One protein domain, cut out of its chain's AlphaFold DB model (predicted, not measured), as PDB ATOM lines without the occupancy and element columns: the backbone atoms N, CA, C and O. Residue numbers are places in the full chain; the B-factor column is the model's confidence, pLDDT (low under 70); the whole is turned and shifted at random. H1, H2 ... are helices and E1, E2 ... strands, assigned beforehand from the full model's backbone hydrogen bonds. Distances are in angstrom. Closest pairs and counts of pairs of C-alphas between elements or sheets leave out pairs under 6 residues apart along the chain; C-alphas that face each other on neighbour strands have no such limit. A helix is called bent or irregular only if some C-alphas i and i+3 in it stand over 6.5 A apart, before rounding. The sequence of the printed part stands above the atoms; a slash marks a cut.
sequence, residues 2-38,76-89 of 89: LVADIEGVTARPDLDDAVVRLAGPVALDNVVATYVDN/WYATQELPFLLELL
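What this domain is: This is residues 2 to 38 and 76 to 89 of the 89 residues of an uncharacterized protein of Mycobacterium talmoniae (UniProt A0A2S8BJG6). A small three-stranded sheet with one short helix, H1, over one face forms a body at one end of the model, and from it a long looped arm, in the link between E1 and E2, reaches to the other end. Within the arm, residues 10 to 11 pair with residues 20 to 21, antiparallel, and beyond them the tip at residues 13 to 18 sticks out free. The 51 printed residues hold three named strands and one named helix in the order E1 E2 E3 H1; the sheet runs E1 - E2 - E3 and is antiparallel. The class is mixed, helices and strands, with under half of the printed residues, 23 of 51, in named elements. The whole is loose, with a radius of gyration of the C-alphas of 13.7 A, and elongated, spanning 41 by 23 by 13 A, with the arm making much of the length.

How they stand to each other: E1, residues 2 to 4, is an edge strand and the antiparallel neighbour of E2, residues 31 to 37, with 164 degrees between their directions. E1 and E2 form a hairpin, and the C-alphas of Ala 4 and Val 31, 4.2 A apart, face each other. N 3 and O 33 are within hydrogen-bond range at 2.9 A, and N 32 and O 3 at 2.8 A. On E2, the inner strand, the other neighbour is E3, residues 76 to 78, antiparallel at 152 degrees. The C-alphas of Ala 33 and Ala 78 face each other at 4.6 A, and N 77 and O 34 are within hydrogen-bond range at 2.9 A. E1 and E3, the two edge strands, are apart. H1, residues 79 to 88, is on the sheet at a height over the sheet of 8.2 A. It lies over E3 and runs along the strands, at 18 degrees to E3 on the local plane. The closest C-alphas of E2 and H1 are those of Ala 33 and Thr 79, 5.3 A apart. H1 is irregular, but only just: C-alphas 80 and 83 are 7.0 A apart, and its line is a rough one. In its backbone 4 of 6 O i to N i+4 pairs are within hydrogen-bond range.

Where its parts are: E1 begins at C-alpha 2, (301.889, 381.589, 284.361), and has three residues. E2, the longest strand, measures 17.7 A from C-alpha 31 at (302.118, 380.378, 277.601) to C-alpha 37. E3 has three residues, and H1 measures 15.4 A, ending at C-alpha 88, (295.369, 398.365, 281.791).

The domain as a whole: The C-alphas of Asp 14 and Leu 88 are the two farthest apart, at 40.8 A. Residues 39 to 75 are not printed, and C-alphas 38 and 76 are 10.1 A apart across this cut. The link from E1 to E2 is long, with 26 residues, and that from E3 to H1 is tight. The mean pLDDT of the printed part is 93.1, and no printed residue is under 70.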
ATOM      1  N   LEU A   2     301.993 381.938 285.787       94.38
ATOM      2  CA  LEU A   2     301.889 381.589 284.361       94.38
ATOM      3  C   LEU A   2     301.643 380.087 284.181       94.38
ATOM      4  O   LEU A   2     302.236 379.285 284.899       94.38
ATOM      5  N   VAL A   3     300.835 379.715 283.188       95.88
ATOM      6  CA  VAL A   3     300.681 378.326 282.736       95.88
ATOM      7  C   VAL A   3     301.293 378.199 281.354       95.88
ATOM      8  O   VAL A   3     300.928 378.948 280.447       95.88
ATOM      9  N   ALA A   4     302.204 377.246 281.187       94.94
ATOM     10  CA  ALA A   4     302.868 376.994 279.920       94.94
ATOM     11  C   ALA A   4     302.799 375.511 279.542       94.94
ATOM     12  O   ALA A   4     302.962 374.645 280.402       94.94
ATOM     13  N   ASP A   5     302.582 375.244 278.257       94.81
ATOM     14  CA  ASP A   5     302.641 373.908 277.666       94.81
ATOM     15  C   ASP A   5     303.996 373.738 276.965       94.81
ATOM     16  O   ASP A   5     304.349 374.510 276.069       94.81
ATOM     17  N   ILE A   6     304.815 372.804 277.454       94.44
ATOM     18  CA  ILE A   6     306.219 372.680 277.053       94.44
ATOM     19  C   ILE A   6     306.667 371.219 277.096       94.44
ATOM     20  O   ILE A   6     306.469 370.514 278.086       94.44
ATOM     21  N   GLU A   7     307.365 370.784 276.048       93.12
ATOM     22  CA  GLU A   7     308.045 369.489 276.021       93.12
ATOM     23  C   GLU A   7     309.435 369.539 276.686       93.12
ATOM     24  O   GLU A   7     309.997 370.599 276.968       93.12
ATOM     25  N   GLY A   8     310.035 368.366 276.921       92.38
ATOM     26  CA  GLY A   8     311.409 368.266 277.432       92.38
ATOM     27  C   GLY A   8     311.568 368.652 278.907       92.38
ATOM     28  O   GLY A   8     312.664 369.021 279.333       92.38
ATOM     29  N   VAL A   9     310.490 368.567 279.688       95.25
ATOM     30  CA  VAL A   9     310.486 368.822 281.133       95.25
ATOM     31  C   VAL A   9     310.921 367.566 281.886       95.25
ATOM     32  O   VAL A   9     310.393 366.478 281.666       95.25
ATOM     33  N   THR A  10     311.895 367.705 282.786       96.62
ATOM     34  CA  THR A  10     312.366 366.607 283.647       96.62
ATOM     35  C   THR A  10     312.133 366.955 285.112       96.62
ATOM     36  O   THR A  10     312.689 367.938 285.593       96.62
ATOM     37  N   ALA A  11     311.350 366.152 285.836       95.88
ATOM     38  CA  ALA A  11     311.132 366.346 287.271       95.88
ATOM     39  C   ALA A  11     312.437 366.208 288.078       95.88
ATOM     40  O   ALA A  11     313.301 365.392 287.743       95.88
ATOM     41  N   ARG A  12     312.571 366.998 289.148       96.94
ATOM     42  CA  ARG A  12     313.700 366.983 290.091       96.94
ATOM     43  C   ARG A  12     313.199 366.701 291.510       96.94
ATOM     44  O   ARG A  12     313.227 367.594 292.346       96.94
ATOM     45  N   PRO A  13     312.753 365.460 291.792       95.62
ATOM     46  CA  PRO A  13     312.248 365.082 293.116       95.62
ATOM     47  C   PRO A  13     313.345 365.053 294.193       95.62
ATOM     48  O   PRO A  13     313.066 364.799 295.354       95.62
ATOM     49  N   ASP A  14     314.607 365.232 293.797       95.81
ATOM     50  CA  ASP A  14     315.751 365.411 294.688       95.81
ATOM     51  C   ASP A  14     315.907 366.856 295.201       95.81
ATOM     52  O   ASP A  14     316.820 367.129 295.980       95.81
ATOM     53  N   LEU A  15     315.064 367.775 294.729       94.69
ATOM     54  CA  LEU A  15     314.969 369.160 295.184       94.69
ATOM     55  C   LEU A  15     313.640 369.362 295.932       94.69
ATOM     56  O   LEU A  15     313.057 368.402 296.425       94.69
ATOM     57  N   ASP A  16     313.207 370.615 296.038       88.38
ATOM     58  CA  ASP A  16     311.944 371.002 296.657       88.38
ATOM     59  C   ASP A  16     310.713 370.523 295.866       88.38
ATOM     60  O   ASP A  16     310.816 369.983 294.751       88.38
ATOM     61  N   ASP A  17     309.536 370.757 296.435       88.62
ATOM     62  CA  ASP A  17     308.265 370.370 295.847       88.62
ATOM     63  C   ASP A  17     308.044 370.998 294.461       88.62
ATOM     64  O   ASP A  17     308.345 372.160 294.189       88.62
ATOM     65  N   ALA A  18     307.507 370.184 293.547       90.62
ATOM     66  CA  ALA A  18     307.168 370.567 292.174       90.62
ATOM     67  C   ALA A  18     308.325 371.159 291.329       90.62
ATOM     68  O   ALA A  18     308.080 371.785 290.293       90.62
ATOM     69  N   VAL A  19     309.592 370.917 291.693       95.56
ATOM     70  CA  VAL A  19     310.740 371.418 290.922       95.56
ATOM     71  C   VAL A  19     310.975 370.593 289.653       95.56
ATOM     72  O   VAL A  19     311.036 369.358 289.656       95.56
ATOM     73  N   VAL A  20     311.186 371.291 288.534       95.25
ATOM     74  CA  VAL A  20     311.500 370.691 287.232       95.25
ATOM     75  C   VAL A  20     312.703 371.358 286.569       95.25
ATOM     76  O   VAL A  20     313.008 372.529 286.789       95.25
ATOM     77  N   ARG A  21     313.393 370.609 285.708       95.62
ATOM     78  CA  ARG A  21     314.410 371.118 284.786       95.62
ATOM     79  C   ARG A  21     313.808 371.271 283.394       95.62
ATOM     80  O   ARG A  21     313.265 370.313 282.847       95.62
ATOM     81  N   LEU A  22     313.992 372.451 282.811       95.38
ATOM     82  CA  LEU A  22     313.622 372.754 281.431       95.38
ATOM     83  C   LEU A  22     314.804 372.511 280.482       95.38
ATOM     84  O   LEU A  22     315.962 372.746 280.841       95.38
ATOM     85  N   ALA A  23     314.512 372.056 279.262       94.19
ATOM     86  CA  ALA A  23     315.517 371.853 278.215       94.19
ATOM     87  C   ALA A  23     316.019 373.170 277.584       94.19
ATOM     88  O   ALA A  23     317.074 373.188 276.949       94.19
ATOM     89  N   GLY A  24     315.282 374.267 277.770       93.88
ATOM     90  CA  GLY A  24     315.577 375.583 277.214       93.88
ATOM     91  C   GLY A  24     314.672 376.672 277.803       93.88
ATOM     92  O   GLY A  24     313.921 376.397 278.742       93.88
ATOM     93  N   PRO A  25     314.752 377.909 277.282       94.19
ATOM     94  CA  PRO A  25     313.902 379.012 277.725       94.19
ATOM     95  C   PRO A  25     312.425 378.782 277.371       94.19
ATOM     96  O   PRO A  25     312.109 378.153 276.362       94.19
ATOM     97  N   VAL A  26     311.523 379.349 278.178       93.69
ATOM     98  CA  VAL A  26     310.081 379.384 277.892       93.69
ATOM     99  C   VAL A  26     309.788 380.589 276.999       93.69
ATOM    100  O   VAL A  26     310.021 381.726 277.405       93.69
ATOM    101  N   ALA A  27     309.314 380.348 275.777       93.31
ATOM    102  CA  ALA A  27     308.850 381.408 274.885       93.31
ATOM    103  C   ALA A  27     307.425 381.841 275.259       93.31
ATOM    104  O   ALA A  27     306.668 381.050 275.823       93.31
ATOM    105  N   LEU A  28     307.039 383.071 274.907       90.06
ATOM    106  CA  LEU A  28     305.682 383.563 275.164       90.06
ATOM    107  C   LEU A  28     304.616 382.700 274.471       90.06
ATOM    108  O   LEU A  28     303.568 382.457 275.052       90.06
ATOM    109  N   ASP A  29     304.923 382.158 273.291       93.19
ATOM    110  CA  ASP A  29     304.028 381.265 272.541       93.19
ATOM    111  C   ASP A  29     303.755 379.929 273.259       93.19
ATOM    112  O   ASP A  29     302.799 379.238 272.920       93.19
ATOM    113  N   ASN A  30     304.561 379.571 274.265       94.88
ATOM    114  CA  ASN A  30     304.313 378.397 275.105       94.88
ATOM    115  C   ASN A  30     303.303 378.694 276.225       94.88
ATOM    116  O   ASN A  30     302.811 377.766 276.863       94.88
ATOM    117  N   VAL A  31     303.031 379.969 276.527       94.69
ATOM    118  CA  VAL A  31     302.118 380.378 277.601       94.69
ATOM    119  C   VAL A  31     300.681 380.225 277.118       94.69
ATOM    120  O   VAL A  31     300.282 380.824 276.120       94.69
ATOM    121  N   VAL A  32     299.883 379.456 277.853       96.06
ATOM    122  CA  VAL A  32     298.476 379.166 277.521       96.06
ATOM    123  C   VAL A  32     297.485 379.944 278.387       96.06
ATOM    124  O   VAL A  32     296.335 380.132 277.993       96.06
ATOM    125  N   ALA A  33     297.922 380.406 279.562       96.38
ATOM    126  CA  ALA A  33     297.126 381.240 280.454       96.38
ATOM    127  C   ALA A  33     297.998 381.965 281.487       96.38
ATOM    128  O   ALA A  33     299.130 381.561 281.770       96.38
ATOM    129  N   THR A  34     297.429 382.991 282.114       95.81
ATOM    130  CA  THR A  34     297.934 383.558 283.368       95.81
ATOM    131  C   THR A  34     296.822 383.607 284.408       95.81
ATOM    132  O   THR A  34     295.653 383.800 284.079       95.81
ATOM    133  N   TYR A  35     297.214 383.447 285.664       95.44
ATOM    134  CA  TYR A  35     296.396 383.686 286.841       95.44
ATOM    135  C   TYR A  35     296.958 384.893 287.587       95.44
ATOM    136  O   TYR A  35     298.169 384.941 287.836       95.44
ATOM    137  N   VAL A  36     296.112 385.862 287.919       94.50
ATOM    138  CA  VAL A  36     296.525 387.148 288.498       94.50
ATOM    139  C   VAL A  36     295.678 387.462 289.721       94.50
ATOM    140  O   VAL A  36     294.464 387.257 289.709       94.50
ATOM    141  N   ASP A  37     296.329 387.972 290.762       94.94
ATOM    142  CA  ASP A  37     295.657 388.494 291.942       94.94
ATOM    143  C   ASP A  37     294.751 389.667 291.574       94.94
ATOM    144  O   ASP A  37     295.134 390.595 290.858       94.94
ATOM    145  N   ASN A  38     293.526 389.633 292.085       93.25
ATOM    146  CA  ASN A  38     292.607 390.752 291.950       93.25
ATOM    147  C   ASN A  38     292.915 391.822 293.003       93.25
ATOM    148  O   ASN A  38     293.475 391.527 294.053       93.25
ATOM    149  N   TRP A  76     291.631 384.504 285.865       96.25
ATOM    150  CA  TRP A  76     292.190 383.741 284.753       96.25
ATOM    151  C   TRP A  76     292.100 384.539 283.456       96.25
ATOM    152  O   TRP A  76     291.025 385.028 283.108       96.25
ATOM    153  N   TYR A  77     293.207 384.611 282.723       95.19
ATOM    154  CA  TYR A  77     293.267 385.230 281.403       95.19
ATOM    155  C   TYR A  77     293.895 384.271 280.398       95.19
ATOM    156  O   TYR A  77     294.955 383.683 280.651       95.19
ATOM    157  N   ALA A  78     293.270 384.151 279.231       94.62
ATOM    158  CA  ALA A  78     293.839 383.431 278.103       94.62
ATOM    159  C   ALA A  78     294.988 384.227 277.458       94.62
ATOM    160  O   ALA A  78     295.053 385.453 277.560       94.62
ATOM    161  N   THR A  79     295.859 383.554 276.702       94.06
ATOM    162  CA  THR A  79     297.033 384.178 276.054       94.06
ATOM    163  C   THR A  79     296.691 385.411 275.205       94.06
ATOM    164  O   THR A  79     297.432 386.390 275.200       94.06
ATOM    165  N   GLN A  80     295.543 385.400 274.519       93.69
ATOM    166  CA  GLN A  80     295.071 386.516 273.681       93.69
ATOM    167  C   GLN A  80     294.659 387.774 274.467       93.69
ATOM    168  O   GLN A  80     294.577 388.853 273.888       93.69
ATOM    169  N   GLU A  81     294.391 387.642 275.767       93.31
ATOM    170  CA  GLU A  81     293.973 388.739 276.646       93.31
ATOM    171  C   GLU A  81     295.172 389.408 277.331       93.31
ATOM    172  O   GLU A  81     295.043 390.517 277.847       93.31
ATOM    173  N   LEU A  82     296.355 388.779 277.293       91.19
ATOM    174  CA  LEU A  82     297.569 389.291 277.934       91.19
ATOM    175  C   LEU A  82     297.976 390.693 277.455       91.19
ATOM    176  O   LEU A  82     298.303 391.511 278.312       91.19
ATOM    177  N   PRO A  83     297.954 391.025 276.145       91.12
ATOM    178  CA  PRO A  83     298.318 392.371 275.709       91.12
ATOM    179  C   PRO A  83     297.391 393.435 276.303       91.12
ATOM    180  O   PRO A  83     297.858 394.452 276.799       91.12
ATOM    181  N   PHE A  84     296.084 393.160 276.315       89.62
ATOM    182  CA  PHE A  84     295.084 394.062 276.878       89.62
ATOM    183  C   PHE A  84     295.255 394.229 278.390       89.62
ATOM    184  O   PHE A  84     295.224 395.350 278.887       89.62
ATOM    185  N   LEU A  85     295.487 393.130 279.116       89.19
ATOM    186  CA  LEU A  85     295.756 393.167 280.552       89.19
ATOM    187  C   LEU A  85     296.945 394.082 280.883       89.19
ATOM    188  O   LEU A  85     296.850 394.895 281.795       89.19
ATOM    189  N   LEU A  86     298.042 393.978 280.130       87.69
ATOM    190  CA  LEU A  86     299.252 394.776 280.357       87.69
ATOM    191  C   LEU A  86     299.074 396.267 280.045       87.69
ATOM    192  O   LEU A  86     299.786 397.086 280.612       87.69
ATOM    193  N   GLU A  87     298.157 396.628 279.148       90.69
ATOM    194  CA  GLU A  87     297.842 398.030 278.839       90.69
ATOM    195  C   GLU A  87     296.970 398.704 279.913       90.69
ATOM    196  O   GLU A  87     296.870 399.932 279.942       90.69
ATOM    197  N   LEU A  88     296.316 397.913 280.766       79.19
ATOM    198  CA  LEU A  88     295.369 398.365 281.791       79.19
ATOM    199  C   LEU A  88     295.921 398.352 283.222       79.19
ATOM    200  O   LEU A  88     295.222 398.819 284.125       79.19
ATOM    201  N   LEU A  89     297.134 397.830 283.414       73.12
ATOM    202  CA  LEU A  89     297.909 397.909 284.657       73.12
ATOM    203  C   LEU A  89     298.737 399.201 284.695       73.12
ATOM    204  O   LEU A  89     298.807 399.809 285.786       73.12
TER     205      LEU A  89